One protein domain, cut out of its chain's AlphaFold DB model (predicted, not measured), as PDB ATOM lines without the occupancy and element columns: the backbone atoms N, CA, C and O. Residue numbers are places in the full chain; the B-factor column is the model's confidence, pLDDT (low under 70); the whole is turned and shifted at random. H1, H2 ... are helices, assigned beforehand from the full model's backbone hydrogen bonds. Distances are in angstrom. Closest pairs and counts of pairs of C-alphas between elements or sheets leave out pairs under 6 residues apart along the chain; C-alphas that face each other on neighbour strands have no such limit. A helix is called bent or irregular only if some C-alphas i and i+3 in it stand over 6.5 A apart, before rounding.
ATOM      1  N   LYS A   2     154.561 259.601 243.171       75.81
ATOM      2  CA  LYS A   2     153.423 259.162 244.006       75.81
ATOM      3  C   LYS A   2     153.161 257.647 243.950       75.81
ATOM      4  O   LYS A   2     153.047 257.018 244.986       75.81
ATOM      5  N   THR A   3     153.184 257.043 242.760       81.69
ATOM      6  CA  THR A   3     152.962 255.593 242.595       81.69
ATOM      7  C   THR A   3     154.053 254.745 243.248       81.69
ATOM      8  O   THR A   3     153.749 253.757 243.898       81.69
ATOM      9  N   ARG A   4     155.326 255.159 243.145       85.75
ATOM     10  CA  ARG A   4     156.442 254.461 243.807       85.75
ATOM     11  C   ARG A   4     156.325 254.545 245.328       85.75
ATOM     12  O   ARG A   4     156.541 253.551 246.004       85.75
ATOM     13  N   PHE A   5     155.925 255.707 245.846       91.31
ATOM     14  CA  PHE A   5     155.665 255.900 247.270       91.31
ATOM     15  C   PHE A   5     154.510 255.020 247.774       91.31
ATOM     16  O   PHE A   5     154.652 254.362 248.797       91.31
ATOM     17  N   LEU A   6     153.406 254.939 247.027       91.69
ATOM     18  CA  LEU A   6     152.269 254.074 247.366       91.69
ATOM     19  C   LEU A   6     152.638 252.585 247.343       91.69
ATOM     20  O   LEU A   6     152.205 251.843 248.215       91.69
ATOM     21  N   ILE A   7     153.475 252.160 246.392       92.12
ATOM     22  CA  ILE A   7     153.988 250.784 246.328       92.12
ATOM     23  C   ILE A   7     154.860 250.473 247.550       92.12
ATOM     24  O   ILE A   7     154.687 249.430 248.169       92.12
ATOM     25  N   ILE A   8     155.759 251.385 247.934       91.44
ATOM     26  CA  ILE A   8     156.605 251.215 249.126       91.44
ATOM     27  C   ILE A   8     155.745 251.130 250.394       91.44
ATOM     28  O   ILE A   8     155.958 250.245 251.217       91.44
ATOM     29  N   LEU A   9     154.742 252.002 250.526       89.81
ATOM     30  CA  LEU A   9     153.822 252.012 251.664       89.81
ATOM     31  C   LEU A   9     153.016 250.705 251.760       89.81
ATOM     32  O   LEU A   9     152.875 250.141 252.841       89.81
ATOM     33  N   PHE A  10     152.532 250.203 250.624       86.38
ATOM     34  CA  PHE A  10     151.803 248.940 250.535       86.38
ATOM     35  C   PHE A  10     152.681 247.742 250.918       86.38
ATOM     36  O   PHE A  10     152.263 246.898 251.707       86.38
ATOM     37  N   ILE A  11     153.926 247.707 250.436       84.69
ATOM     38  CA  ILE A  11     154.903 246.672 250.796       84.69
ATOM     39  C   ILE A  11     155.201 246.710 252.302       84.69
ATOM     40  O   ILE A  11     155.159 245.669 252.951       84.69
ATOM     41  N   MET A  12     155.420 247.893 252.889       82.00
ATOM     42  CA  MET A  12     155.643 248.033 254.336       82.00
ATOM     43  C   MET A  12     154.470 247.529 255.184       82.00
ATOM     44  O   MET A  12     154.694 247.032 256.283       82.00
ATOM     45  N   PHE A  13     153.239 247.626 254.682       79.19
ATOM     46  CA  PHE A  13     152.047 247.167 255.396       79.19
ATOM     47  C   PHE A  13     151.857 245.641 255.347       79.19
ATOM     48  O   PHE A  13     151.217 245.077 256.230       79.19
ATOM     49  N   ILE A  14     152.429 244.967 254.342       74.19
ATOM     50  CA  ILE A  14     152.325 243.509 254.152       74.19
ATOM     51  C   ILE A  14     153.492 242.759 254.805       74.19
ATOM     52  O   ILE A  14     153.317 241.649 255.293       74.19
ATOM     53  N   ILE A  15     154.684 243.361 254.885       69.94
ATOM     54  CA  ILE A  15     155.850 242.749 255.546       69.94
ATOM     55  C   ILE A  15     155.564 242.203 256.966       69.94
ATOM     56  O   ILE A  15     156.030 241.096 257.249       69.94
ATOM     57  N   PRO A  16     154.792 242.864 257.858       65.44
ATOM     58  CA  PRO A  16     154.529 242.308 259.188       65.44
ATOM     59  C   PRO A  16     153.690 241.019 259.178       65.44
ATOM     60  O   PRO A  16     153.714 240.292 260.163       65.44
ATOM     61  N   THR A  17     152.982 240.680 258.092       58.25
ATOM     62  CA  THR A  17     152.256 239.396 257.996       58.25
ATOM     63  C   THR A  17     153.157 238.236 257.573       58.25
ATOM     64  O   THR A  17     152.734 237.087 257.632       58.25
ATOM     65  N   MET A  18     154.377 238.529 257.109       56.62
ATOM     66  CA  MET A  18     155.383 237.546 256.683       56.62
ATOM     67  C   MET A  18     156.445 237.299 257.758       56.62
ATOM     68  O   MET A  18     157.295 236.426 257.590       56.62
ATOM     69  N   SER A  19     156.408 238.038 258.873       55.31
ATOM     70  CA  SER A  19     157.088 237.575 260.072       55.31
ATOM     71  C   SER A  19     156.264 236.430 260.644       55.31
ATOM     72  O   SER A  19     155.212 236.670 261.240       55.31
ATOM     73  N   GLU A  20     156.744 235.197 260.462       53.56
ATOM     74  CA  GLU A  20     156.448 234.096 261.381       53.56
ATOM     75  C   GLU A  20     156.524 234.692 262.777       53.56
ATOM     76  O   GLU A  20     157.571 235.213 263.181       53.56
ATOM     77  N   ALA A  21     155.387 234.760 263.458       49.28
ATOM     78  CA  ALA A  21     155.337 235.374 264.756       49.28
ATOM     79  C   ALA A  21     156.399 234.657 265.606       49.28
ATOM     80  O   ALA A  21     156.276 233.462 265.883       49.28
ATOM     81  N   GLN A  22     157.442 235.386 266.029       45.81
ATOM     82  CA  GLN A  22     158.441 234.911 267.002       45.81
ATOM     83  C   GLN A  22     157.757 234.311 268.251       45.81
ATOM     84  O   GLN A  22     158.358 233.565 269.011       45.81
ATOM     85  N   CYS A  23     156.456 234.558 268.404       63.59
ATOM     86  CA  CYS A  23     155.490 233.876 269.239       63.59
ATOM     87  C   CYS A  23     155.611 232.349 269.331       63.59
ATOM     88  O   CYS A  23     155.444 231.877 270.440       63.59
ATOM     89  N   ALA A  24     155.903 231.554 268.293       55.03
ATOM     90  CA  ALA A  24     156.000 230.094 268.502       55.03
ATOM     91  C   ALA A  24     157.237 229.711 269.344       55.03
ATOM     92  O   ALA A  24     157.153 228.866 270.232       55.03
ATOM     93  N   MET A  25     158.366 230.392 269.122       54.88
ATOM     94  CA  MET A  25     159.616 230.133 269.841       54.88
ATOM     95  C   MET A  25     159.639 230.826 271.211       54.88
ATOM     96  O   MET A  25     159.979 230.200 272.210       54.88
ATOM     97  N   CYS A  26     159.202 232.089 271.287       64.06
ATOM     98  CA  CYS A  26     159.088 232.827 272.545       64.06
ATOM     99  C   CYS A  26     158.061 232.184 273.484       64.06
ATOM    100  O   CYS A  26     158.306 232.109 274.682       64.06
ATOM    101  N   ARG A  27     156.941 231.671 272.959       63.16
ATOM    102  CA  ARG A  27     155.934 230.972 273.766       63.16
ATOM    103  C   ARG A  27     156.429 229.613 274.244       63.16
ATOM    104  O   ARG A  27     156.224 229.313 275.407       63.16
ATOM    105  N   ALA A  28     157.133 228.843 273.411       64.69
ATOM    106  CA  ALA A  28     157.725 227.576 273.841       64.69
ATOM    107  C   ALA A  28     158.763 227.767 274.962       64.69
ATOM    108  O   ALA A  28     158.786 226.983 275.903       64.69
ATOM    109  N   VAL A  29     159.585 228.824 274.908       66.81
ATOM    110  CA  VAL A  29     160.529 229.169 275.991       66.81
ATOM    111  C   VAL A  29     159.794 229.591 277.264       66.81
ATOM    112  O   VAL A  29     160.168 229.162 278.346       66.81
ATOM    113  N   VAL A  30     158.727 230.384 277.146       66.62
ATOM    114  CA  VAL A  30     157.920 230.822 278.299       66.62
ATOM    115  C   VAL A  30     157.149 229.663 278.932       66.62
ATOM    116  O   VAL A  30     157.114 229.553 280.150       66.62
ATOM    117  N   GLU A  31     156.541 228.792 278.127       67.62
ATOM    118  CA  GLU A  31     155.757 227.642 278.603       67.62
ATOM    119  C   GLU A  31     156.646 226.510 279.142       67.62
ATOM    120  O   GLU A  31     156.192 225.728 279.972       67.62
ATOM    121  N   SER A  32     157.906 226.420 278.698       71.44
ATOM    122  CA  SER A  32     158.894 225.477 279.248       71.44
ATOM    123  C   SER A  32     159.633 226.009 280.478       71.44
ATOM    124  O   SER A  32     160.376 225.256 281.111       71.44
ATOM    125  N   GLU A  33     159.424 227.275 280.851       76.12
ATOM    126  CA  GLU A  33     160.032 227.854 282.042       76.12
ATOM    127  C   GLU A  33     159.242 227.458 283.297       76.12
ATOM    128  O   GLU A  33     158.063 227.772 283.445       76.12
ATOM    129  N   SER A  34     159.892 226.762 284.229       73.56
ATOM    130  CA  SER A  34     159.235 226.198 285.414       73.56
ATOM    131  C   SER A  34     158.922 227.216 286.518       73.56
ATOM    132  O   SER A  34     158.059 226.951 287.351       73.56
ATOM    133  N   ASP A  35     159.614 228.360 286.541       81.50
ATOM    134  CA  ASP A  35     159.542 229.362 287.620       81.50
ATOM    135  C   ASP A  35     158.661 230.576 287.259       81.50
ATOM    136  O   ASP A  35     158.467 231.476 288.070       81.50
ATOM    137  N   GLY A  36     158.131 230.635 286.028       79.62
ATOM    138  CA  GLY A  36     157.196 231.671 285.561       79.62
ATOM    139  C   GLY A  36     157.754 233.102 285.464       79.62
ATOM    140  O   GLY A  36     157.050 234.005 285.005       79.62
ATOM    141  N   LYS A  37     159.014 233.335 285.845       83.19
ATOM    142  CA  LYS A  37     159.669 234.654 285.848       83.19
ATOM    143  C   LYS A  37     159.735 235.288 284.464       83.19
ATOM    144  O   LYS A  37     159.599 236.503 284.323       83.19
ATOM    145  N   THR A  38     159.905 234.479 283.426       80.94
ATOM    146  CA  THR A  38     159.932 234.932 282.032       80.94
ATOM    147  C   THR A  38     158.550 235.409 281.592       80.94
ATOM    148  O   THR A  38     158.443 236.429 280.909       80.94
ATOM    149  N   ALA A  39     157.479 234.739 282.029       81.00
ATOM    150  CA  ALA A  39     156.109 235.182 281.768       81.00
ATOM    151  C   ALA A  39     155.815 236.532 282.445       81.00
ATOM    152  O   ALA A  39     155.248 237.432 281.820       81.00
ATOM    153  N   GLU A  40     156.254 236.705 283.695       85.19
ATOM    154  CA  GLU A  40     156.113 237.963 284.435       85.19
ATOM    155  C   GLU A  40     156.889 239.109 283.769       85.19
ATOM    156  O   GLU A  40     156.339 240.193 283.549       85.19
ATOM    157  N   ALA A  41     158.141 238.866 283.368       84.75
ATOM    158  CA  ALA A  41     158.966 239.848 282.669       84.75
ATOM    159  C   ALA A  41     158.332 240.312 281.345       84.75
ATOM    160  O   ALA A  41     158.334 241.509 281.045       84.75
ATOM    161  N   ILE A  42     157.736 239.396 280.575       82.12
ATOM    162  CA  ILE A  42     157.016 239.735 279.339       82.12
ATOM    163  C   ILE A  42     155.776 240.576 279.637       82.12
ATOM    164  O   ILE A  42     155.562 241.583 278.963       82.12
ATOM    165  N   ASN A  43     154.977 240.213 280.645       86.19
ATOM    166  CA  ASN A  43     153.790 240.985 281.016       86.19
ATOM    167  C   ASN A  43     154.159 242.420 281.423       86.19
ATOM    168  O   ASN A  43     153.551 243.384 280.956       86.19
ATOM    169  N   ASN A  44     155.229 242.575 282.205       91.00
ATOM    170  CA  ASN A  44     155.768 243.885 282.567       91.00
ATOM    171  C   ASN A  44     156.227 244.677 281.332       91.00
ATOM    172  O   ASN A  44     155.962 245.875 281.233       91.00
ATOM    173  N   GLY A  45     156.853 244.010 280.360       88.12
ATOM    174  CA  GLY A  45     157.219 244.607 279.075       88.12
ATOM    175  C   GLY A  45     156.010 245.083 278.263       88.12
ATOM    176  O   GLY A  45     156.024 246.199 277.744       88.12
ATOM    177  N   ILE A  46     154.941 244.283 278.188       87.38
ATOM    178  CA  ILE A  46     153.692 244.652 277.500       87.38
ATOM    179  C   ILE A  46     153.087 245.897 278.146       87.38
ATOM    180  O   ILE A  46     152.800 246.868 277.448       87.38
ATOM    181  N   VAL A  47     152.948 245.904 279.475       91.56
ATOM    182  CA  VAL A  47     152.410 247.054 280.213       91.56
ATOM    183  C   VAL A  47     153.274 248.298 279.996       91.56
ATOM    184  O   VAL A  47     152.736 249.375 279.732       91.56
ATOM    185  N   TYR A  48     154.601 248.161 280.031       90.75
ATOM    186  CA  TYR A  48     155.528 249.264 279.774       90.75
ATOM    187  C   TYR A  48     155.357 249.855 278.366       90.75
ATOM    188  O   TYR A  48     155.240 251.071 278.211       90.75
ATOM    189  N   LEU A  49     155.281 249.008 277.335       88.12
ATOM    190  CA  LEU A  49     155.083 249.453 275.953       88.12
ATOM    191  C   LEU A  49     153.696 250.074 275.741       88.12
ATOM    192  O   LEU A  49     153.577 251.071 275.032       88.12
ATOM    193  N   MET A  50     152.659 249.531 276.385       90.62
ATOM    194  CA  MET A  50     151.302 250.081 276.347       90.62
ATOM    195  C   MET A  50     151.181 251.417 277.082       90.62
ATOM    196  O   MET A  50     150.346 252.233 276.702       90.62
ATOM    197  N   ALA A  51     152.005 251.697 278.092       95.25
ATOM    198  CA  ALA A  51     151.958 252.969 278.812       95.25
ATOM    199  C   ALA A  51     152.256 254.173 277.897       95.25
ATOM    200  O   ALA A  51     151.626 255.225 278.027       95.25
ATOM    201  N   VAL A  52     153.171 254.014 276.936       96.00
ATOM    202  CA  VAL A  52     153.600 255.081 276.017       96.00
ATOM    203  C   VAL A  52     152.435 255.714 275.239       96.00
ATOM    204  O   VAL A  52     152.264 256.932 275.350       96.00
ATOM    205  N   PRO A  53     151.601 254.972 274.478       93.69
ATOM    206  CA  PRO A  53     150.489 255.576 273.746       93.69
ATOM    207  C   PRO A  53     149.482 256.281 274.665       93.69
ATOM    208  O   PRO A  53     148.987 257.345 274.297       93.69
ATOM    209  N   TYR A  54     149.221 255.770 275.874       95.44
ATOM    210  CA  TYR A  54     148.317 256.438 276.817       95.44
ATOM    211  C   TYR A  54     148.875 257.772 277.315       95.44
ATOM    212  O   TYR A  54     148.148 258.767 277.347       95.44
ATOM    213  N   VAL A  55     150.167 257.823 277.651       97.69
ATOM    214  CA  VAL A  55     150.836 259.064 278.069       97.69
ATOM    215  C   VAL A  55     150.830 260.091 276.941       97.69
ATOM    216  O   VAL A  55     150.517 261.258 277.175       97.69
ATOM    217  N   LEU A  56     151.122 259.669 275.708       96.88
ATOM    218  CA  LEU A  56     151.122 260.558 274.547       96.88
ATOM    219  C   LEU A  56     149.730 261.135 274.267       96.88
ATOM    220  O   LEU A  56     149.601 262.340 274.058       96.88
ATOM    221  N   VAL A  57     148.688 260.303 274.306       97.75
ATOM    222  CA  VAL A  57     147.299 260.736 274.100       97.75
ATOM    223  C   VAL A  57     146.845 261.674 275.221       97.75
ATOM    224  O   VAL A  57     146.282 262.732 274.941       97.75
ATOM    225  N   GLY A  58     147.141 261.347 276.482       98.00
ATOM    226  CA  GLY A  58     146.844 262.215 277.623       98.00
ATOM    227  C   GLY A  58     147.558 263.567 277.530       98.00
ATOM    228  O   GLY A  58     146.935 264.617 277.706       98.00
ATOM    229  N   GLY A  59     148.845 263.557 277.174       98.12
ATOM    230  CA  GLY A  59     149.628 264.767 276.932       98.12
ATOM    231  C   GLY A  59     149.034 265.616 275.810       98.12
ATOM    232  O   GLY A  59     148.828 266.817 275.991       98.12
ATOM    233  N   LEU A  60     148.684 264.996 274.681       97.94
ATOM    234  CA  LEU A  60     148.035 265.666 273.556       97.94
ATOM    235  C   LEU A  60     146.732 266.355 273.984       97.94
ATOM    236  O   LEU A  60     146.561 267.546 273.722       97.94
ATOM    237  N   PHE A  61     145.847 265.646 274.692       98.12
ATOM    238  CA  PHE A  61     144.600 266.227 275.197       98.12
ATOM    239  C   PHE A  61     144.844 267.386 276.165       98.12
ATOM    240  O   PHE A  61     144.156 268.402 276.078       98.12
ATOM    241  N   TYR A  62     145.851 267.289 277.035       97.69
ATOM    242  CA  TYR A  62     146.225 268.383 277.929       97.69
ATOM    243  C   TYR A  62     146.671 269.643 277.165       97.69
ATOM    244  O   TYR A  62     146.254 270.754 277.504       97.69
ATOM    245  N   PHE A  63     147.489 269.499 276.117       97.81
ATOM    246  CA  PHE A  63     147.892 270.629 275.269       97.81
ATOM    247  C   PHE A  63     146.704 271.239 274.515       97.81
ATOM    248  O   PHE A  63     146.587 272.466 274.474       97.81
ATOM    249  N   ILE A  64     145.810 270.411 273.963       97.75
ATOM    250  CA  ILE A  64     144.590 270.874 273.283       97.75
ATOM    251  C   ILE A  64     143.706 271.656 274.254       97.75
ATOM    252  O   ILE A  64     143.328 272.788 273.962       97.75
ATOM    253  N   TYR A  65     143.430 271.093 275.430       97.38
ATOM    254  CA  TYR A  65     142.597 271.730 276.444       97.38
ATOM    255  C   TYR A  65     143.149 273.091 276.870       97.38
ATOM    256  O   TYR A  65     142.417 274.078 276.913       97.38
ATOM    257  N   ARG A  66     144.461 273.171 277.123       96.94
ATOM    258  CA  ARG A  66     145.128 274.427 277.485       96.94
ATOM    259  C   ARG A  66     145.011 275.477 276.383       96.94
ATOM    260  O   ARG A  66     144.792 276.637 276.695       96.94
ATOM    261  N   LYS A  67     145.134 275.067 275.117       96.50
ATOM    262  CA  LYS A  67     144.986 275.954 273.955       96.50
ATOM    263  C   LYS A  67     143.545 276.425 273.742       96.50
ATOM    264  O   LYS A  67     143.352 277.482 273.172       96.50
ATOM    265  N   MET A  68     142.552 275.628 274.133       95.38
ATOM    266  CA  MET A  68     141.136 275.993 274.004       95.38
ATOM    267  C   MET A  68     140.621 276.841 275.172       95.38
ATOM    268  O   MET A  68     139.610 277.520 275.023       95.38
ATOM    269  N   ARG A  69     141.258 276.745 276.345       90.00
ATOM    270  CA  ARG A  69     140.865 277.482 277.554       90.00
ATOM    271  C   ARG A  69     141.638 278.795 277.749       90.00
ATOM    272  O   ARG A  69     141.179 279.626 278.530       90.00
ATOM    273  N   GLY A  70     142.790 278.951 277.097       68.94
ATOM    274  CA  GLY A  70     143.494 280.231 276.948       68.94
ATOM    275  C   GLY A  70     143.093 280.924 275.658       68.94
ATOM    276  O   GLY A  70     143.116 282.171 275.657       68.94
TER     277      GLY A  70
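What this domain is: This is residues 2 to 70 of the 70 residues of an uncharacterized protein of Muricauda sp. 501str8 (UniProt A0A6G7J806). The model is a flat, open V of helices: H1 makes one arm, the long helix H3 makes the other, and the short helix H2 lies at the closed end, where the chain turns back. The arms have no contact with each other, and the space between them is empty. The printed part has 69 residues with three named helices, in the order H1, H2, H3, and no named strand; its class is all helix. It is extended, with a radius of gyration of the C-alphas of 19.8 A, and spans 57 by 39 by 8 A.

How they stand to each other: H1, residues 2 to 17, is apart from H2, residues 23 to 31, though a tight link of 5 residues joins them. H1 is also apart from H3, residues 37 to 69. H2 and H3 are close but not clearly touching, with 2 pairs of C-alphas within 8 A; the closest C-alphas, those of Val 30 and Ala 39, are 5.9 A apart. They run opposite ways at a steep tilt of 60 degrees. In H2 every O i to N i+4 pair is within hydrogen-bond range; in H1 10 of 12 are, and in H3 26 of 29.

Where its parts are: H1 begins at C-alpha 2, (153.423, 259.162, 244.006), and measures 24.2 A from first to last C-alpha. It is irregular, but only just: C-alphas 13 and 16 are 6.6 A apart. H2, from C-alpha 23 at (155.490, 233.876, 269.239), measures 11.3 A. H3 measures 47.5 A and ends at C-alpha 69, (140.865, 277.482, 277.554). H3 is neither bent nor irregular, but only just: C-alphas 50 and 53 are 6.1 A apart.

The domain as a whole: The two C-alphas farthest apart, those of Ser 32 and Gly 70, are 56.9 A apart. Both links are tight, and the printed part has no cut. The mean pLDDT of the printed part is 81.5; residues 15 to 31 and residue 70 are under 70.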